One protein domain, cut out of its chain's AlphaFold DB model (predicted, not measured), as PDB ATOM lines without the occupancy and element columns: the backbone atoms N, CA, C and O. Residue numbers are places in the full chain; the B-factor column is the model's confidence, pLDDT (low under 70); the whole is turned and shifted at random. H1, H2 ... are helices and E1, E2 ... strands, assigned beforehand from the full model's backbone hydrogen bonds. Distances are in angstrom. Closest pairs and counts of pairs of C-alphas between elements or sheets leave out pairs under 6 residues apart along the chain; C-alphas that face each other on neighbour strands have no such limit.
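This is residues 5 to 158 of the 285 residues of an uncharacterized protein of Cyanobium sp. PCC 7001 (UniProt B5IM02). A small twisted sheet of four short strands, E1, E6, E3 and E7, stands between the short helix H3, which covers one of its faces, and a cluster of three longer helices, H2, H5 and H6. H5 and H6 lie side by side as a helical hairpin crossed by H2, the strand hairpin E4 and E5 packs on H6, and residues 8 to 14, of which 8 to 11 belong to H1, stick out. The printed part has 154 residues with six named helices and seven named strands, in the order H1 H2 E1 E2 H3 E3 E4 E5 E6 H4 H5 H6 E7. The class is mixed, helices and strands; the sheet E1 E6 E3 E7 is mixed, the sheet E4 E5 antiparallel. The whole is compact, with a radius of gyration of the C-alphas of 15.7 A and spans of 42 by 34 by 32 A.

H1, residues 5 to 11, is apart from H2, residues 25 to 39. E1, residues 48 to 51, is antiparallel to E6, residues 99 to 102, with N 50 and O 100 within hydrogen-bond range at 2.8 A. E2, residues 55 to 57, pairs with no named strand. H3, residues 67 to 73, is over E6 at a height over the sheet of 9.0 A; their closest C-alphas, Leu 72 and Ser 101, are 5.8 A apart. E3, residues 81 to 83, is antiparallel to E6 (N 101 and O 82, 2.7 A) and parallel to E7, residues 153 to 155 (N 154 and O 81, 2.9 A). E4, residues 86 to 89, and E5, residues 92 to 95, form a hairpin (N 87 and O 94, 2.9 A). H4, residues 104 to 108, only grazes the four-strand sheet. H5, residues 110 to 125, touches H2 at a steep tilt of 45 degrees, opposite ways (closest C-alphas Arg 31 and Leu 116, 5.8 A). H6, residues 130 to 148, touches H5 at a shallow tilt of 23 degrees, opposite ways (closest C-alphas Tyr 119 and Asn 137, 6.5 A). The closest C-alphas of E5 and H6, His 94 and Thr 143, are 5.3 A apart. Every O i to N i+4 pair is within hydrogen-bond range in H1, H2, H3 and H4, against 11 of 12 in H5 and 11 of 15 in H6.

H1 begins at C-alpha 5 (276.788, 358.465, 260.314). From first to last C-alpha H2 measures 21.2 A, H5 23.1 A and H6 24.9 A. E7 ends at C-alpha 155 (291.090, 375.575, 290.785).

The two C-alphas farthest apart, Glu 5 and Arg 91, are 47.0 A apart. The printed part has no cut, and the link H1 to H2, 13 residues, is long. No printed residue is under 70 in pLDDT.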
ATOM      1  N   GLU A   5     278.136 358.214 259.794       82.44
ATOM      2  CA  GLU A   5     276.788 358.465 260.314       82.44
ATOM      3  C   GLU A   5     276.833 359.303 261.599       82.44
ATOM      4  O   GLU A   5     276.184 360.345 261.669       82.44
ATOM      5  N   GLU A   6     277.677 358.937 262.571       76.12
ATOM      6  CA  GLU A   6     277.871 359.727 263.796       76.12
ATOM      7  C   GLU A   6     278.448 361.121 263.495       76.12
ATOM      8  O   GLU A   6     278.038 362.108 264.104       76.12
ATOM      9  N   ILE A   7     279.381 361.249 262.539       76.75
ATOM     10  CA  ILE A   7     279.887 362.565 262.110       76.75
ATOM     11  C   ILE A   7     278.746 363.410 261.536       76.75
ATOM     12  O   ILE A   7     278.665 364.608 261.818       76.75
ATOM     13  N   GLN A   8     277.859 362.804 260.748       77.44
ATOM     14  CA  GLN A   8     276.731 363.491 260.134       77.44
ATOM     15  C   GLN A   8     275.690 363.920 261.178       77.44
ATOM     16  O   GLN A   8     275.229 365.063 261.131       77.44
ATOM     17  N   GLU A   9     275.397 363.083 262.173       78.12
ATOM     18  CA  GLU A   9     274.565 363.454 263.324       78.12
ATOM     19  C   GLU A   9     275.173 364.623 264.113       78.12
ATOM     20  O   GLU A   9     274.496 365.620 264.375       78.12
ATOM     21  N   LEU A  10     276.471 364.560 264.422       75.44
ATOM     22  CA  LEU A  10     277.180 365.615 265.152       75.44
ATOM     23  C   LEU A  10     277.270 366.922 264.352       75.44
ATOM     24  O   LEU A  10     277.232 368.006 264.934       75.44
ATOM     25  N   SER A  11     277.346 366.851 263.021       71.25
ATOM     26  CA  SER A  11     277.386 368.043 262.164       71.25
ATOM     27  C   SER A  11     276.129 368.916 262.288       71.25
ATOM     28  O   SER A  11     276.194 370.124 262.057       71.25
ATOM     29  N   SER A  12     275.004 368.340 262.733       76.44
ATOM     30  CA  SER A  12     273.764 369.079 263.008       76.44
ATOM     31  C   SER A  12     273.836 369.973 264.258       76.44
ATOM     32  O   SER A  12     273.009 370.870 264.416       76.44
ATOM     33  N   LEU A  13     274.841 369.790 265.125       74.19
ATOM     34  CA  LEU A  13     274.925 370.419 266.450       74.19
ATOM     35  C   LEU A  13     275.742 371.728 266.483       74.19
ATOM     36  O   LEU A  13     276.235 372.120 267.537       74.19
ATOM     37  N   ASN A  14     275.889 372.428 265.353       78.50
ATOM     38  CA  ASN A  14     276.776 373.599 265.228       78.50
ATOM     39  C   ASN A  14     278.203 373.305 265.745       78.50
ATOM     40  O   ASN A  14     278.827 374.114 266.434       78.50
ATOM     41  N   LEU A  15     278.696 372.100 265.443       82.19
ATOM     42  CA  LEU A  15     280.007 371.614 265.854       82.19
ATOM     43  C   LEU A  15     281.007 371.735 264.706       82.19
ATOM     44  O   LEU A  15     280.720 371.374 263.565       82.19
ATOM     45  N   ALA A  16     282.222 372.165 265.033       81.94
ATOM     46  CA  ALA A  16     283.378 371.968 264.172       81.94
ATOM     47  C   ALA A  16     284.077 370.666 264.578       81.94
ATOM     48  O   ALA A  16     284.510 370.518 265.721       81.94
ATOM     49  N   ILE A  17     284.197 369.725 263.640       83.25
ATOM     50  CA  ILE A  17     284.824 368.421 263.880       83.25
ATOM     51  C   ILE A  17     286.168 368.382 263.157       83.25
ATOM     52  O   ILE A  17     286.241 368.587 261.946       83.25
ATOM     53  N   ALA A  18     287.236 368.093 263.900       84.31
ATOM     54  CA  ALA A  18     288.571 367.886 263.356       84.31
ATOM     55  C   ALA A  18     289.011 366.438 263.597       84.31
ATOM     56  O   ALA A  18     289.131 365.993 264.739       84.31
ATOM     57  N   VAL A  19     289.270 365.704 262.514       86.12
ATOM     58  CA  VAL A  19     289.791 364.334 262.577       86.12
ATOM     59  C   VAL A  19     291.310 364.373 262.460       86.12
ATOM     60  O   VAL A  19     291.860 364.944 261.518       86.12
ATOM     61  N   ARG A  20     291.991 363.750 263.421       87.50
ATOM     62  CA  ARG A  20     293.451 363.762 263.542       87.50
ATOM     63  C   ARG A  20     293.992 362.400 263.947       87.50
ATOM     64  O   ARG A  20     293.303 361.604 264.583       87.50
ATOM     65  N   ALA A  21     295.267 362.159 263.653       86.44
ATOM     66  CA  ALA A  21     295.993 361.090 264.326       86.44
ATOM     67  C   ALA A  21     296.091 361.416 265.826       86.44
ATOM     68  O   ALA A  21     296.346 362.566 266.187       86.44
ATOM     69  N   ASN A  22     295.940 360.415 266.702       84.00
ATOM     70  CA  ASN A  22     296.022 360.599 268.158       84.00
ATOM     71  C   ASN A  22     297.478 360.785 268.646       84.00
ATOM     72  O   ASN A  22     297.979 360.062 269.505       84.00
ATOM     73  N   TYR A  23     298.199 361.724 268.037       85.50
ATOM     74  CA  TYR A  23     299.598 362.003 268.315       85.50
ATOM     75  C   TYR A  23     299.729 363.175 269.290       85.50
ATOM     76  O   TYR A  23     299.356 364.301 268.981       85.50
ATOM     77  N   GLY A  24     300.278 362.943 270.479       85.19
ATOM     78  CA  GLY A  24     300.389 363.984 271.509       85.19
ATOM     79  C   GLY A  24     299.116 364.244 272.304       85.19
ATOM     80  O   GLY A  24     299.053 365.262 272.987       85.19
ATOM     81  N   TYR A  25     298.145 363.321 272.241       89.50
ATOM     82  CA  TYR A  25     296.952 363.301 273.095       89.50
ATOM     83  C   TYR A  25     296.279 364.679 273.172       89.50
ATOM     84  O   TYR A  25     296.186 365.386 272.161       89.50
ATOM     85  N   ASP A  26     295.853 365.060 274.373       91.56
ATOM     86  CA  ASP A  26     295.131 366.281 274.699       91.56
ATOM     87  C   ASP A  26     295.893 367.527 274.241       91.56
ATOM     88  O   ASP A  26     295.338 368.374 273.551       91.56
ATOM     89  N   PHE A  27     297.196 367.610 274.518       94.94
ATOM     90  CA  PHE A  27     298.027 368.764 274.149       94.94
ATOM     91  C   PHE A  27     298.216 368.906 272.637       94.94
ATOM     92  O   PHE A  27     298.295 370.022 272.120       94.94
ATOM     93  N   GLY A  28     298.246 367.789 271.908       94.19
ATOM     94  CA  GLY A  28     298.185 367.794 270.450       94.19
ATOM     95  C   GLY A  28     296.850 368.319 269.935       94.19
ATOM     96  O   GLY A  28     296.846 369.171 269.048       94.19
ATOM     97  N   SER A  29     295.739 367.880 270.535       93.44
ATOM     98  CA  SER A  29     294.397 368.345 270.175       93.44
ATOM     99  C   SER A  29     294.236 369.840 270.461       93.44
ATOM    100  O   SER A  29     293.736 370.570 269.613       93.44
ATOM    101  N   ILE A  30     294.738 370.321 271.603       95.50
ATOM    102  CA  ILE A  30     294.725 371.744 271.975       95.50
ATOM    103  C   ILE A  30     295.523 372.574 270.966       95.50
ATOM    104  O   ILE A  30     295.060 373.632 270.542       95.50
ATOM    105  N   ARG A  31     296.709 372.103 270.549       95.69
ATOM    106  CA  ARG A  31     297.509 372.801 269.530       95.69
ATOM    107  C   ARG A  31     296.763 372.911 268.211       95.69
ATOM    108  O   ARG A  31     296.705 373.993 267.644       95.69
ATOM    109  N   GLU A  32     296.210 371.806 267.728       94.00
ATOM    110  CA  GLU A  32     295.504 371.778 266.447       94.00
ATOM    111  C   GLU A  32     294.233 372.631 266.487       94.00
ATOM    112  O   GLU A  32     294.012 373.412 265.567       94.00
ATOM    113  N   ALA A  33     293.462 372.573 267.578       93.44
ATOM    114  CA  ALA A  33     292.309 373.446 267.786       93.44
ATOM    115  C   ALA A  33     292.718 374.925 267.773       93.44
ATOM    116  O   ALA A  33     292.124 375.725 267.055       93.44
ATOM    117  N   ARG A  34     293.783 375.291 268.499       94.62
ATOM    118  CA  ARG A  34     294.325 376.655 268.501       94.62
ATOM    119  C   ARG A  34     294.755 377.099 267.103       94.62
ATOM    120  O   ARG A  34     294.391 378.189 266.676       94.62
ATOM    121  N   ASP A  35     295.527 376.272 266.401       93.88
ATOM    122  CA  ASP A  35     296.036 376.576 265.060       93.88
ATOM    123  C   ASP A  35     294.876 376.759 264.061       93.88
ATOM    124  O   ASP A  35     294.909 377.682 263.246       93.88
ATOM    125  N   LEU A  36     293.826 375.932 264.152       92.69
ATOM    126  CA  LEU A  36     292.611 376.051 263.338       92.69
ATOM    127  C   LEU A  36     291.842 377.339 263.643       92.69
ATOM    128  O   LEU A  36     291.546 378.096 262.720       92.69
ATOM    129  N   LEU A  37     291.565 377.621 264.919       92.62
ATOM    130  CA  LEU A  37     290.849 378.833 265.319       92.62
ATOM    131  C   LEU A  37     291.605 380.096 264.890       92.62
ATOM    132  O   LEU A  37     290.997 381.016 264.352       92.62
ATOM    133  N   MET A  38     292.933 380.120 265.047       92.31
ATOM    134  CA  MET A  38     293.771 381.230 264.582       92.31
ATOM    135  C   MET A  38     293.751 381.387 263.062       92.31
ATOM    136  O   MET A  38     293.611 382.498 262.559       92.31
ATOM    137  N   LYS A  39     293.917 380.289 262.318       92.62
ATOM    138  CA  LYS A  39     293.977 380.313 260.850       92.62
ATOM    139  C   LYS A  39     292.687 380.848 260.226       92.62
ATOM    140  O   LYS A  39     292.743 381.449 259.157       92.62
ATOM    141  N   HIS A  40     291.553 380.588 260.869       91.00
ATOM    142  CA  HIS A  40     290.229 380.959 260.379       91.00
ATOM    143  C   HIS A  40     289.654 382.215 261.045       91.00
ATOM    144  O   HIS A  40     288.494 382.525 260.801       91.00
ATOM    145  N   ASP A  41     290.446 382.930 261.851       90.31
ATOM    146  CA  ASP A  41     290.014 384.133 262.582       90.31
ATOM    147  C   ASP A  41     288.759 383.892 263.449       90.31
ATOM    148  O   ASP A  41     287.842 384.701 263.534       90.31
ATOM    149  N   LEU A  42     288.706 382.710 264.075       89.31
ATOM    150  CA  LEU A  42     287.600 382.255 264.926       89.31
ATOM    151  C   LEU A  42     287.907 382.399 266.417       89.31
ATOM    152  O   LEU A  42     287.102 381.984 267.254       89.31
ATOM    153  N   LEU A  43     289.068 382.957 266.765       88.81
ATOM    154  CA  LEU A  43     289.360 383.294 268.149       88.81
ATOM    155  C   LEU A  43     288.387 384.376 268.614       88.81
ATOM    156  O   LEU A  43     288.256 385.432 268.001       88.81
ATOM    157  N   GLN A  44     287.702 384.093 269.708       82.81
ATOM    158  CA  GLN A  44     286.838 385.045 270.382       82.81
ATOM    159  C   GLN A  44     287.585 385.607 271.589       82.81
ATOM    160  O   GLN A  44     288.394 384.915 272.210       82.81
ATOM    161  N   SER A  45     287.274 386.845 271.976       80.06
ATOM    162  CA  SER A  45     287.734 387.423 273.247       80.06
ATOM    163  C   SER A  45     286.994 386.791 274.437       80.06
ATOM    164  O   SER A  45     286.318 387.471 275.201       80.06
ATOM    165  N   SER A  46     287.089 385.468 274.569       86.50
ATOM    166  CA  SER A  46     286.404 384.651 275.565       86.50
ATOM    167  C   SER A  46     287.362 383.670 276.241       86.50
ATOM    168  O   SER A  46     288.536 383.546 275.896       86.50
ATOM    169  N   ARG A  47     286.847 382.958 277.241       93.62
ATOM    170  CA  ARG A  47     287.525 381.823 277.868       93.62
ATOM    171  C   ARG A  47     287.300 380.565 277.026       93.62
ATOM    172  O   ARG A  47     286.217 380.383 276.473       93.62
ATOM    173  N   TYR A  48     288.319 379.717 276.922       95.06
ATOM    174  CA  TYR A  48     288.267 378.453 276.184       95.06
ATOM    175  C   TYR A  48     288.248 377.301 277.181       95.06
ATOM    176  O   TYR A  48     289.151 377.204 278.012       95.06
ATOM    177  N   VAL A  49     287.228 376.445 277.106       95.31
ATOM    178  CA  VAL A  49     287.060 375.283 277.989       95.31
ATOM    179  C   VAL A  49     287.501 374.020 277.255       95.31
ATOM    180  O   VAL A  49     287.071 373.764 276.132       95.31
ATOM    181  N   PHE A  50     288.351 373.227 277.898       95.50
ATOM    182  CA  PHE A  50     288.814 371.935 277.412       95.50
ATOM    183  C   PHE A  50     288.252 370.828 278.288       95.50
ATOM    184  O   PHE A  50     288.398 370.849 279.511       95.50
ATOM    185  N   ILE A  51     287.632 369.853 277.631       93.44
ATOM    186  CA  ILE A  51     287.009 368.696 278.262       93.44
ATOM    187  C   ILE A  51     287.569 367.450 277.588       93.44
ATOM    188  O   ILE A  51     287.475 367.298 276.369       93.44
ATOM    189  N   ASN A  52     288.178 366.566 278.371       90.88
ATOM    190  CA  ASN A  52     288.698 365.307 277.864       90.88
ATOM    191  C   ASN A  52     287.577 364.265 277.747       90.88
ATOM    192  O   ASN A  52     286.834 364.024 278.694       90.88
ATOM    193  N   SER A  53     287.515 363.582 276.605       86.12
ATOM    194  CA  SER A  53     286.607 362.452 276.352       86.12
ATOM    195  C   SER A  53     286.831 361.221 277.246       86.12
ATOM    196  O   SER A  53     285.999 360.314 277.264       86.12
ATOM    197  N   SER A  54     287.947 361.153 277.981       85.44
ATOM    198  CA  SER A  54     288.161 360.142 279.026       85.44
ATOM    199  C   SER A  54     287.244 360.338 280.229       85.44
ATOM    200  O   SER A  54     287.177 359.472 281.091       85.44
ATOM    201  N   MET A  55     286.516 361.447 280.297       89.19
ATOM    202  CA  MET A  55     285.545 361.710 281.341       89.19
ATOM    203  C   MET A  55     284.148 361.319 280.887       89.19
ATOM    204  O   MET A  55     283.708 361.693 279.803       89.19
ATOM    205  N   LEU A  56     283.457 360.581 281.740       89.69
ATOM    206  CA  LEU A  56     282.109 360.093 281.517       89.69
ATOM    207  C   LEU A  56     281.115 360.968 282.267       89.69
ATOM    208  O   LEU A  56     281.332 361.292 283.438       89.69
ATOM    209  N   ASN A  57     280.040 361.344 281.587       91.62
ATOM    210  CA  ASN A  57     278.949 362.127 282.128       91.62
ATOM    211  C   ASN A  57     277.955 361.219 282.859       91.62
ATOM    212  O   ASN A  57     277.289 360.365 282.270       91.62
ATOM    213  N   ILE A  58     277.837 361.434 284.165       90.62
ATOM    214  CA  ILE A  58     276.978 360.633 285.029       90.62
ATOM    215  C   ILE A  58     275.583 361.235 285.118       90.62
ATOM    216  O   ILE A  58     274.602 360.504 284.993       90.62
ATOM    217  N   ALA A  59     275.492 362.544 285.335       92.50
ATOM    218  CA  ALA A  59     274.218 363.233 285.530       92.50
ATOM    219  C   ALA A  59     274.286 364.749 285.250       92.50
ATOM    220  O   ALA A  59     273.376 365.485 285.616       92.50
ATOM    221  N   SER A  60     275.340 365.233 284.589       90.31
ATOM    222  CA  SER A  60     275.459 366.639 284.199       90.31
ATOM    223  C   SER A  60     274.591 366.963 282.985       90.31
ATOM    224  O   SER A  60     274.706 366.331 281.936       90.31
ATOM    225  N   HIS A  61     273.777 368.011 283.090       89.31
ATOM    226  CA  HIS A  61     272.975 368.524 281.977       89.31
ATOM    227  C   HIS A  61     273.756 369.457 281.030       89.31
ATOM    228  O   HIS A  61     273.175 370.002 280.091       89.31
ATOM    229  N   GLY A  62     275.071 369.610 281.235       87.94
ATOM    230  CA  GLY A  62     275.938 370.439 280.398       87.94
ATOM    231  C   GLY A  62     275.917 371.926 280.767       87.94
ATOM    232  O   GLY A  62     275.411 372.322 281.814       87.94
ATOM    233  N   PHE A  63     276.493 372.761 279.899       85.06
ATOM    234  CA  PHE A  63     276.547 374.217 280.091       85.06
ATOM    235  C   PHE A  63     275.149 374.836 280.272       85.06
ATOM    236  O   PHE A  63     274.176 374.425 279.639       85.06
ATOM    237  N   GLY A  64     275.065 375.848 281.132       87.94
ATOM    238  CA  GLY A  64     273.848 376.521 281.585       87.94
ATOM    239  C   GLY A  64     273.082 375.765 282.672       87.94
ATOM    240  O   GLY A  64     272.110 376.297 283.209       87.94
ATOM    241  N   GLN A  65     273.469 374.522 282.966       89.31
ATOM    242  CA  GLN A  65     272.808 373.645 283.937       89.31
ATOM    243  C   GLN A  65     273.805 372.873 284.816       89.31
ATOM    244  O   GLN A  65     273.393 372.072 285.655       89.31
ATOM    245  N   ASP A  66     275.104 373.114 284.649       91.38
ATOM    246  CA  ASP A  66     276.175 372.521 285.440       91.38
ATOM    247  C   ASP A  66     277.076 373.636 285.963       91.38
ATOM    248  O   ASP A  66     277.797 374.293 285.212       91.38
ATOM    249  N   ALA A  67     277.039 373.834 287.280       91.69
ATOM    250  CA  ALA A  67     277.733 374.937 287.925       91.69
ATOM    251  C   ALA A  67     279.256 374.901 287.711       91.69
ATOM    252  O   ALA A  67     279.884 375.959 287.682       91.69
ATOM    253  N   PHE A  68     279.866 373.722 287.540       91.94
ATOM    254  CA  PHE A  68     281.305 373.610 287.296       91.94
ATOM    255  C   PHE A  68     281.663 373.966 285.864       91.94
ATOM    256  O   PHE A  68     282.645 374.678 285.645       91.94
ATOM    257  N   LEU A  69     280.874 373.506 284.893       93.19
ATOM    258  CA  LEU A  69     281.072 373.895 283.499       93.19
ATOM    259  C   LEU A  69     280.837 375.384 283.296       93.19
ATOM    260  O   LEU A  69     281.635 376.044 282.629       93.19
ATOM    261  N   ASP A  70     279.810 375.928 283.937       93.75
ATOM    262  CA  ASP A  70     279.500 377.350 283.876       93.75
ATOM    263  C   ASP A  70     280.583 378.185 284.550       93.75
ATOM    264  O   ASP A  70     281.014 379.200 284.002       93.75
ATOM    265  N   ALA A  71     281.106 377.732 285.690       93.38
ATOM    266  CA  ALA A  71     282.234 378.380 286.343       93.38
ATOM    267  C   ALA A  71     283.520 378.313 285.499       93.38
ATOM    268  O   ALA A  71     284.234 379.312 285.418       93.38
ATOM    269  N   LEU A  72     283.796 377.191 284.819       93.69
ATOM    270  CA  LEU A  72     284.904 377.089 283.861       93.69
ATOM    271  C   LEU A  72     284.712 378.002 282.645       93.69
ATOM    272  O   LEU A  72     285.688 378.522 282.121       93.69
ATOM    273  N   ALA A  73     283.484 378.197 282.169       93.56
ATOM    274  CA  ALA A  73     283.203 379.076 281.035       93.56
ATOM    275  C   ALA A  73     283.128 380.561 281.427       93.56
ATOM    276  O   ALA A  73     283.259 381.435 280.565       93.56
ATOM    277  N   ASN A  74     282.931 380.865 282.713       91.19
ATOM    278  CA  ASN A  74     282.674 382.215 283.197       91.19
ATOM    279  C   ASN A  74     283.838 383.156 282.880       91.19
ATOM    280  O   ASN A  74     284.930 383.018 283.431       91.19
ATOM    281  N   GLN A  75     283.589 384.156 282.030       79.19
ATOM    282  CA  GLN A  75     284.581 385.145 281.599       79.19
ATOM    283  C   GLN A  75     285.134 385.992 282.753       79.19
ATOM    284  O   GLN A  75     286.319 386.321 282.743       79.19
ATOM    285  N   SER A  76     284.320 386.258 283.774       79.00
ATOM    286  CA  SER A  76     284.671 387.098 284.925       79.00
ATOM    287  C   SER A  76     285.579 386.407 285.946       79.00
ATOM    288  O   SER A  76     285.978 387.034 286.926       79.00
ATOM    289  N   CYS A  77     285.912 385.127 285.750       81.12
ATOM    290  CA  CYS A  77     286.931 384.474 286.564       81.12
ATOM    291  C   CYS A  77     288.291 385.175 286.370       81.12
ATOM    292  O   CYS A  77     288.716 385.411 285.236       81.12
ATOM    293  N   GLY A  78     288.969 385.501 287.475       86.81
ATOM    294  CA  GLY A  78     290.259 386.201 287.471       86.81
ATOM    295  C   GLY A  78     291.465 385.328 287.109       86.81
ATOM    296  O   GLY A  78     292.562 385.856 286.920       86.81
ATOM    297  N   ASP A  79     291.280 384.009 287.005       95.00
ATOM    298  CA  ASP A  79     292.352 383.073 286.673       95.00
ATOM    299  C   ASP A  79     292.534 382.916 285.156       95.00
ATOM    300  O   ASP A  79     291.585 382.670 284.402       95.00
ATOM    301  N   ASP A  80     293.782 383.048 284.704       96.50
ATOM    302  CA  ASP A  80     294.196 382.842 283.316       96.50
ATOM    303  C   ASP A  80     294.236 381.346 282.948       96.50
ATOM    304  O   ASP A  80     294.016 380.989 281.790       96.50
ATOM    305  N   LEU A  81     294.487 380.472 283.926       96.69
ATOM    306  CA  LEU A  81     294.396 379.015 283.827       96.69
ATOM    307  C   LEU A  81     293.582 378.478 285.012       96.69
ATOM    308  O   LEU A  81     294.010 378.600 286.156       96.69
ATOM    309  N   LEU A  82     292.446 377.843 284.743       95.50
ATOM    310  CA  LEU A  82     291.530 377.366 285.779       95.50
ATOM    311  C   LEU A  82     291.196 375.889 285.565       95.50
ATOM    312  O   LEU A  82     290.622 375.532 284.540       95.50
ATOM    313  N   GLY A  83     291.534 375.031 286.526       93.69
ATOM    314  CA  GLY A  83     291.131 373.617 286.529       93.69
ATOM    315  C   GLY A  83     289.917 373.347 287.419       93.69
ATOM    316  O   GLY A  83     289.598 374.145 288.299       93.69
ATOM    317  N   ILE A  84     289.269 372.187 287.266       90.94
ATOM    318  CA  ILE A  84     288.327 371.712 288.300       90.94
ATOM    319  C   ILE A  84     289.092 371.372 289.579       90.94
ATOM    320  O   ILE A  84     288.740 371.857 290.644       90.94
ATOM    321  N   THR A  85     290.181 370.607 289.472       88.06
ATOM    322  CA  THR A  85     291.043 370.229 290.606       88.06
ATOM    323  C   THR A  85     292.516 370.476 290.311       88.06
ATOM    324  O   THR A  85     292.922 370.551 289.149       88.06
ATOM    325  N   GLY A  86     293.338 370.466 291.359       86.81
ATOM    326  CA  GLY A  86     294.794 370.427 291.268       86.81
ATOM    327  C   GLY A  86     295.394 369.465 292.287       86.81
ATOM    328  O   GLY A  86     294.716 369.023 293.213       86.81
ATOM    329  N   SER A  87     296.661 369.116 292.098       83.38
ATOM    330  CA  SER A  87     297.387 368.196 292.973       83.38
ATOM    331  C   SER A  87     298.882 368.492 293.007       83.38
ATOM    332  O   SER A  87     299.410 369.245 292.186       83.38
ATOM    333  N   PHE A  88     299.578 367.897 293.977       82.56
ATOM    334  CA  PHE A  88     301.028 368.014 294.111       82.56
ATOM    335  C   PHE A  88     301.712 366.730 293.659       82.56
ATOM    336  O   PHE A  88     301.675 365.740 294.369       82.56
ATOM    337  N   GLU A  89     302.423 366.746 292.538       79.94
ATOM    338  CA  GLU A  89     303.256 365.615 292.105       79.94
ATOM    339  C   GLU A  89     304.722 366.044 292.127       79.94
ATOM    340  O   GLU A  89     305.048 367.164 291.730       79.94
ATOM    341  N   ASP A  90     305.608 365.209 292.676       80.19
ATOM    342  CA  ASP A  90     307.030 365.535 292.862       80.19
ATOM    343  C   ASP A  90     307.252 366.929 293.485       80.19
ATOM    344  O   ASP A  90     308.035 367.755 293.006       80.19
ATOM    345  N   ARG A  91     306.508 367.213 294.568       79.81
ATOM    346  CA  ARG A  91     306.516 368.493 295.313       79.81
ATOM    347  C   ARG A  91     306.095 369.709 294.484       79.81
ATOM    348  O   ARG A  91     306.394 370.841 294.855       79.81
ATOM    349  N   SER A  92     305.420 369.492 293.362       83.19
ATOM    350  CA  SER A  92     305.026 370.551 292.445       83.19
ATOM    351  C   SER A  92     303.532 370.544 292.208       83.19
ATOM    352  O   SER A  92     302.958 369.548 291.770       83.19
ATOM    353  N   TYR A  93     302.921 371.690 292.480       87.00
ATOM    354  CA  TYR A  93     301.518 371.914 292.196       87.00
ATOM    355  C   TYR A  93     301.260 371.942 290.687       87.00
ATOM    356  O   TYR A  93     301.990 372.599 289.936       87.00
ATOM    357  N   HIS A  94     300.203 371.261 290.259       90.19
ATOM    358  CA  HIS A  94     299.667 371.358 288.910       90.19
ATOM    359  C   HIS A  94     298.147 371.204 288.917       90.19
ATOM    360  O   HIS A  94     297.574 370.548 289.787       90.19
ATOM    361  N   ILE A  95     297.496 371.805 287.924       91.19
ATOM    362  CA  ILE A  95     296.084 371.545 287.654       91.19
ATOM    363  C   ILE A  95     295.940 370.209 286.925       91.19
ATOM    364  O   ILE A  95     296.797 369.828 286.127       91.19
ATOM    365  N   GLN A  96     294.837 369.516 287.167       88.69
ATOM    366  CA  GLN A  96     294.487 368.322 286.407       88.69
ATOM    367  C   GLN A  96     293.821 368.730 285.086       88.69
ATOM    368  O   GLN A  96     292.954 369.603 285.076       88.69
ATOM    369  N   THR A  97     294.196 368.098 283.971       91.00
ATOM    370  CA  THR A  97     293.801 368.568 282.622       91.00
ATOM    371  C   THR A  97     292.609 367.840 282.008       91.00
ATOM    372  O   THR A  97     292.327 367.997 280.822       91.00
ATOM    373  N   TYR A  98     291.858 367.079 282.807       90.25
ATOM    374  CA  TYR A  98     290.639 366.429 282.326       90.25
ATOM    375  C   TYR A  98     289.511 367.438 282.050       90.25
ATOM    376  O   TYR A  98     288.812 367.303 281.050       90.25
ATOM    377  N   PHE A  99     289.354 368.453 282.905       93.19
ATOM    378  CA  PHE A  99     288.480 369.609 282.697       93.19
ATOM    379  C   PHE A  99     289.221 370.856 283.171       93.19
ATOM    380  O   PHE A  99     289.536 370.999 284.357       93.19
ATOM    381  N   PHE A 100     289.500 371.763 282.246       95.56
ATOM    382  CA  PHE A 100     290.120 373.037 282.572       95.56
ATOM    383  C   PHE A 100     289.740 374.096 281.550       95.56
ATOM    384  O   PHE A 100     289.162 373.812 280.504       95.56
ATOM    385  N   SER A 101     290.074 375.337 281.853       97.00
ATOM    386  CA  SER A 101     289.853 376.463 280.972       97.00
ATOM    387  C   SER A 101     291.043 377.408 280.981       97.00
ATOM    388  O   SER A 101     291.851 377.427 281.914       97.00
ATOM    389  N   VAL A 102     291.159 378.182 279.910       97.31
ATOM    390  CA  VAL A 102     292.194 379.201 279.736       97.31
ATOM    391  C   VAL A 102     291.562 380.509 279.291       97.31
ATOM    392  O   VAL A 102     290.632 380.518 278.479       97.31
ATOM    393  N   SER A 103     292.073 381.628 279.791       96.56
ATOM    394  CA  SER A 103     291.693 382.947 279.289       96.56
ATOM    395  C   SER A 103     292.125 383.121 277.827       96.56
ATOM    396  O   SER A 103     293.092 382.500 277.372       96.56
ATOM    397  N   SER A 104     291.454 384.015 277.095       94.94
ATOM    398  CA  SER A 104     291.907 384.457 275.766       94.94
ATOM    399  C   SER A 104     293.349 384.958 275.809       94.94
ATOM    400  O   SER A 104     294.174 384.551 274.995       94.94
ATOM    401  N   LYS A 105     293.697 385.749 276.831       94.75
ATOM    402  CA  LYS A 105     295.058 386.245 277.070       94.75
ATOM    403  C   LYS A 105     296.097 385.118 277.056       94.75
ATOM    404  O   LYS A 105     297.120 385.250 276.383       94.75
ATOM    405  N   LEU A 106     295.858 384.020 277.776       96.25
ATOM    406  CA  LEU A 106     296.768 382.875 277.783       96.25
ATOM    407  C   LEU A 106     296.732 382.126 276.446       96.25
ATOM    408  O   LEU A 106     297.791 381.895 275.851       96.25
ATOM    409  N   PHE A 107     295.538 381.778 275.964       96.94
ATOM    410  CA  PHE A 107     295.346 380.938 274.779       96.94
ATOM    411  C   PHE A 107     295.945 381.548 273.512       96.94
ATOM    412  O   PHE A 107     296.648 380.886 272.744       96.94
ATOM    413  N   GLU A 108     295.721 382.841 273.314       95.50
ATOM    414  CA  GLU A 108     296.147 383.573 272.127       95.50
ATOM    415  C   GLU A 108     297.630 383.948 272.189       95.50
ATOM    416  O   GLU A 108     298.258 384.217 271.160       95.50
ATOM    417  N   SER A 109     298.243 383.890 273.377       96.25
ATOM    418  CA  SER A 109     299.635 384.285 273.557       96.25
ATOM    419  C   SER A 109     300.584 383.494 272.648       96.25
ATOM    420  O   SER A 109     300.513 382.269 272.493       96.25
ATOM    421  N   LYS A 110     301.567 384.203 272.081       97.06
ATOM    422  CA  LYS A 110     302.660 383.575 271.321       97.06
ATOM    423  C   LYS A 110     303.448 382.585 272.183       97.06
ATOM    424  O   LYS A 110     303.983 381.611 271.661       97.06
ATOM    425  N   ALA A 111     303.540 382.842 273.489       98.06
ATOM    426  CA  ALA A 111     304.216 381.961 274.433       98.06
ATOM    427  C   ALA A 111     303.507 380.608 274.551       98.06
ATOM    428  O   ALA A 111     304.176 379.579 274.479       98.06
ATOM    429  N   PHE A 112     302.175 380.598 274.650       97.94
ATOM    430  CA  PHE A 112     301.414 379.354 274.735       97.94
ATOM    431  C   PHE A 112     301.483 378.556 273.431       97.94
ATOM    432  O   PHE A 112     301.732 377.351 273.454       97.94
ATOM    433  N   GLY A 113     301.405 379.234 272.280       97.75
ATOM    434  CA  GLY A 113     301.652 378.597 270.982       97.75
ATOM    435  C   GLY A 113     303.041 377.945 270.889       97.75
ATOM    436  O   GLY A 113     303.167 376.820 270.403       97.75
ATOM    437  N   ARG A 114     304.090 378.606 271.407       98.19
ATOM    438  CA  ARG A 114     305.439 378.017 271.486       98.19
ATOM    439  C   ARG A 114     305.485 376.805 272.411       98.19
ATOM    440  O   ARG A 114     306.002 375.782 271.978       98.19
ATOM    441  N   PHE A 115     304.896 376.895 273.605       98.19
ATOM    442  CA  PHE A 115     304.801 375.780 274.553       98.19
ATOM    443  C   PHE A 115     304.191 374.528 273.902       98.19
ATOM    444  O   PHE A 115     304.797 373.456 273.937       98.19
ATOM    445  N   LEU A 116     303.048 374.670 273.224       97.81
ATOM    446  CA  LEU A 116     302.397 373.557 272.524       97.81
ATOM    447  C   LEU A 116     303.248 373.028 271.354       97.81
ATOM    448  O   LEU A 116     303.327 371.821 271.121       97.81
ATOM    449  N   GLY A 117     303.919 373.917 270.619       96.94
ATOM    450  CA  GLY A 117     304.845 373.532 269.553       96.94
ATOM    451  C   GLY A 117     306.059 372.747 270.065       96.94
ATOM    452  O   GLY A 117     306.443 371.746 269.455       96.94
ATOM    453  N   ASP A 118     306.645 373.175 271.183       97.38
ATOM    454  CA  ASP A 118     307.765 372.505 271.849       97.38
ATOM    455  C   ASP A 118     307.364 371.129 272.380       97.38
ATOM    456  O   ASP A 118     308.097 370.164 272.159       97.38
ATOM    457  N   TYR A 119     306.177 371.012 272.986       97.44
ATOM    458  CA  TYR A 119     305.612 369.730 273.415       97.44
ATOM    459  C   TYR A 119     305.567 368.723 272.253       97.44
ATOM    460  O   TYR A 119     306.068 367.604 272.361       97.44
ATOM    461  N   ILE A 120     305.042 369.129 271.092       95.81
ATOM    462  CA  ILE A 120     304.931 368.227 269.937       95.81
ATOM    463  C   ILE A 120     306.293 367.871 269.345       95.81
ATOM    464  O   ILE A 120     306.503 366.723 268.942       95.81
ATOM    465  N   ARG A 121     307.227 368.825 269.281       95.44
ATOM    466  CA  ARG A 121     308.597 368.547 268.829       95.44
ATOM    467  C   ARG A 121     309.296 367.562 269.756       95.44
ATOM    468  O   ARG A 121     309.888 366.604 269.268       95.44
ATOM    469  N   GLY A 122     309.197 367.765 271.066       95.62
ATOM    470  CA  GLY A 122     309.824 366.893 272.051       95.62
ATOM    471  C   GLY A 122     309.240 365.478 272.037       95.62
ATOM    472  O   GLY A 122     310.001 364.517 272.115       95.62
ATOM    473  N   LEU A 123     307.928 365.328 271.823       94.19
ATOM    474  CA  LEU A 123     307.303 364.010 271.681       94.19
ATOM    475  C   LEU A 123     307.868 363.214 270.491       94.19
ATOM    476  O   LEU A 123     307.938 361.994 270.560       94.19
ATOM    477  N   LYS A 124     308.307 363.878 269.409       91.81
ATOM    478  CA  LYS A 124     308.852 363.192 268.214       91.81
ATOM    479  C   LYS A 124     310.222 362.565 268.448       91.81
ATOM    480  O   LYS A 124     310.615 361.679 267.699       91.81
ATOM    481  N   VAL A 125     310.960 363.070 269.431       95.44
ATOM    482  CA  VAL A 125     312.361 362.698 269.677       95.44
ATOM    483  C   VAL A 125     312.566 362.022 271.030       95.44
ATOM    484  O   VAL A 125     313.661 361.546 271.320       95.44
ATOM    485  N   THR A 126     311.535 361.993 271.876       95.00
ATOM    486  CA  THR A 126     311.612 361.351 273.187       95.00
ATOM    487  C   THR A 126     311.682 359.830 273.063       95.00
ATOM    488  O   THR A 126     311.144 359.232 272.134       95.00
ATOM    489  N   LYS A 127     312.326 359.202 274.049       95.06
ATOM    490  CA  LYS A 127     312.288 357.747 274.266       95.06
ATOM    491  C   LYS A 127     311.243 357.341 275.311       95.06
ATOM    492  O   LYS A 127     311.073 356.153 275.570       95.06
ATOM    493  N   GLU A 128     310.592 358.309 275.959       94.12
ATOM    494  CA  GLU A 128     309.537 358.042 276.937       94.12
ATOM    495  C   GLU A 128     308.291 357.467 276.259       94.12
ATOM    496  O   GLU A 128     308.022 357.727 275.084       94.12
ATOM    497  N   SER A 129     307.487 356.716 277.018       91.56
ATOM    498  CA  SER A 129     306.173 356.319 276.524       91.56
ATOM    499  C   SER A 129     305.304 357.566 276.295       91.56
ATOM    500  O   SER A 129     305.383 358.519 277.080       91.56
ATOM    501  N   PRO A 130     304.434 357.574 275.270       89.31
ATOM    502  CA  PRO A 130     303.605 358.739 274.969       89.31
ATOM    503  C   PRO A 130     302.756 359.220 276.164       89.31
ATOM    504  O   PRO A 130     302.635 360.424 276.387       89.31
ATOM    505  N   ARG A 131     302.242 358.293 276.987       86.81
ATOM    506  CA  ARG A 131     301.502 358.606 278.224       86.81
ATOM    507  C   ARG A 131     302.370 359.318 279.262       86.81
ATOM    508  O   ARG A 131     301.965 360.347 279.794       86.81
ATOM    509  N   LEU A 132     303.561 358.786 279.552       88.69
ATOM    510  CA  LEU A 132     304.472 359.395 280.525       88.69
ATOM    511  C   LEU A 132     304.921 360.785 280.061       88.69
ATOM    512  O   LEU A 132     304.992 361.716 280.863       88.69
ATOM    513  N   TYR A 133     305.166 360.930 278.758       93.56
ATOM    514  CA  TYR A 133     305.505 362.211 278.159       93.56
ATOM    515  C   TYR A 133     304.371 363.232 278.318       93.56
ATOM    516  O   TYR A 133     304.639 364.377 278.680       93.56
ATOM    517  N   ALA A 134     303.114 362.832 278.087       91.25
ATOM    518  CA  ALA A 134     301.949 363.702 278.255       91.25
ATOM    519  C   ALA A 134     301.793 364.213 279.693       91.25
ATOM    520  O   ALA A 134     301.576 365.407 279.881       91.25
ATOM    521  N   ILE A 135     302.006 363.357 280.694       87.62
ATOM    522  CA  ILE A 135     301.965 363.760 282.109       87.62
ATOM    523  C   ILE A 135     303.095 364.754 282.408       87.62
ATOM    524  O   ILE A 135     302.862 365.891 282.819       87.62
ATOM    525  N   LYS A 136     304.346 364.366 282.138       91.38
ATOM    526  CA  LYS A 136     305.519 365.161 282.530       91.38
ATOM    527  C   LYS A 136     305.675 366.460 281.756       91.38
ATOM    528  O   LYS A 136     306.098 367.463 282.323       91.38
ATOM    529  N   ASN A 137     305.443 366.425 280.445       94.88
ATOM    530  CA  ASN A 137     305.708 367.550 279.550       94.88
ATOM    531  C   ASN A 137     304.447 368.320 279.162       94.88
ATOM    532  O   ASN A 137     304.570 369.439 278.671       94.88
ATOM    533  N   GLY A 138     303.274 367.732 279.388       93.94
ATOM    534  CA  GLY A 138     301.980 368.384 279.282       93.94
ATOM    535  C   GLY A 138     301.508 368.849 280.656       93.94
ATOM    536  O   GLY A 138     301.817 369.976 281.040       93.94
ATOM    537  N   GLU A 139     300.807 367.988 281.402       90.94
ATOM    538  CA  GLU A 139     300.124 368.327 282.668       90.94
ATOM    539  C   GLU A 139     301.012 369.086 283.656       90.94
ATOM    540  O   GLU A 139     300.728 370.236 283.996       90.94
ATOM    541  N   LEU A 140     302.141 368.492 284.055       90.75
ATOM    542  CA  LEU A 140     303.021 369.087 285.066       90.75
ATOM    543  C   LEU A 140     303.671 370.393 284.594       90.75
ATOM    544  O   LEU A 140     303.979 371.277 285.397       90.75
ATOM    545  N   LYS A 141     303.929 370.525 283.288       95.75
ATOM    546  CA  LYS A 141     304.562 371.728 282.734       95.75
ATOM    547  C   LYS A 141     303.567 372.833 282.427       95.75
ATOM    548  O   LYS A 141     303.991 373.981 282.472       95.75
ATOM    549  N   LEU A 142     302.297 372.535 282.158       96.69
ATOM    550  CA  LEU A 142     301.291 373.535 281.805       96.69
ATOM    551  C   LEU A 142     301.125 374.583 282.913       96.69
ATOM    552  O   LEU A 142     301.241 375.780 282.654       96.69
ATOM    553  N   THR A 143     300.926 374.139 284.156       95.06
ATOM    554  CA  THR A 143     300.781 375.043 285.306       95.06
ATOM    555  C   THR A 143     302.041 375.870 285.536       95.06
ATOM    556  O   THR A 143     301.969 377.090 285.666       95.06
ATOM    557  N   ARG A 144     303.218 375.231 285.518       95.38
ATOM    558  CA  ARG A 144     304.503 375.933 285.680       95.38
ATOM    559  C   ARG A 144     304.739 376.951 284.568       95.38
ATOM    560  O   ARG A 144     305.210 378.053 284.836       95.38
ATOM    561  N   PHE A 145     304.409 376.585 283.332       97.38
ATOM    562  CA  PHE A 145     304.466 377.467 282.177       97.38
ATOM    563  C   PHE A 145     303.591 378.701 282.406       97.38
ATOM    564  O   PHE A 145     304.123 379.807 282.335       97.38
ATOM    565  N   ALA A 146     302.311 378.534 282.744       97.06
ATOM    566  CA  ALA A 146     301.403 379.653 282.991       97.06
ATOM    567  C   ALA A 146     301.959 380.599 284.075       97.06
ATOM    568  O   ALA A 146     302.130 381.791 283.817       97.06
ATOM    569  N   ILE A 147     302.377 380.054 285.223       95.25
ATOM    570  CA  ILE A 147     302.985 380.832 286.317       95.25
ATOM    571  C   ILE A 147     304.227 381.595 285.826       95.25
ATOM    572  O   ILE A 147     304.359 382.791 286.071       95.25
ATOM    573  N   SER A 148     305.117 380.939 285.070       96.69
ATOM    574  CA  SER A 148     306.323 381.572 284.507       96.69
ATOM    575  C   SER A 148     306.032 382.708 283.521       96.69
ATOM    576  O   SER A 148     306.895 383.551 283.290       96.69
ATOM    577  N   GLN A 149     304.840 382.724 282.919       97.62
ATOM    578  CA  GLN A 149     304.387 383.794 282.030       97.62
ATOM    579  C   GLN A 149     303.646 384.907 282.790       97.62
ATOM    580  O   GLN A 149     303.078 385.796 282.158       97.62
ATOM    581  N   GLY A 150     303.636 384.869 284.129       96.44
ATOM    582  CA  GLY A 150     302.928 385.836 284.969       96.44
ATOM    583  C   GLY A 150     301.406 385.688 284.911       96.44
ATOM    584  O   GLY A 150     300.689 386.672 285.088       96.44
ATOM    585  N   MET A 151     300.915 384.487 284.605       96.69
ATOM    586  CA  MET A 151     299.488 384.181 284.535       96.69
ATOM    587  C   MET A 151     298.975 383.717 285.900       96.69
ATOM    588  O   MET A 151     299.682 383.006 286.622       96.69
ATOM    589  N   SER A 152     297.741 384.089 286.237       95.31
ATOM    590  CA  SER A 152     297.028 383.562 287.405       95.31
ATOM    591  C   SER A 152     296.591 382.114 287.163       95.31
ATOM    592  O   SER A 152     296.169 381.754 286.061       95.31
ATOM    593  N   VAL A 153     296.726 381.266 288.184       94.56
ATOM    594  CA  VAL A 153     296.331 379.856 288.124       94.56
ATOM    595  C   VAL A 153     295.463 379.523 289.326       94.56
ATOM    596  O   VAL A 153     295.905 379.704 290.461       94.56
ATOM    597  N   GLY A 154     294.287 378.957 289.069       92.25
ATOM    598  CA  GLY A 154     293.324 378.581 290.096       92.25
ATOM    599  C   GLY A 154     292.706 377.206 289.868       92.25
ATOM    600  O   GLY A 154     292.878 376.571 288.820       92.25
ATOM    601  N   THR A 155     291.963 376.748 290.870       91.44
ATOM    602  CA  THR A 155     291.090 375.575 290.785       91.44
ATOM    603  C   THR A 155     289.734 375.886 291.397       91.44
ATOM    604  O   THR A 155     289.648 376.617 292.381       91.44
ATOM    605  N   LEU A 156     288.668 375.323 290.825       90.00
ATOM    606  CA  LEU A 156     287.319 375.457 291.387       90.00
ATOM    607  C   LEU A 156     287.150 374.643 292.669       90.00
ATOM    608  O   LEU A 156     286.463 375.060 293.598       90.00
ATOM    609  N   LEU A 157     287.789 373.478 292.719       80.50
ATOM    610  CA  LEU A 157     287.784 372.579 293.857       80.50
ATOM    611  C   LEU A 157     289.207 372.438 294.394       80.50
ATOM    612  O   LEU A 157     290.167 372.229 293.648       80.50
ATOM    613  N   PHE A 158     289.309 372.532 295.720       71.38
ATOM    614  CA  PHE A 158     290.537 372.409 296.505       71.38
ATOM    615  C   PHE A 158     291.525 373.548 296.262       71.38
ATOM    616  O   PHE A 158     292.459 373.437 295.467       71.38
TER     617      PHE A 158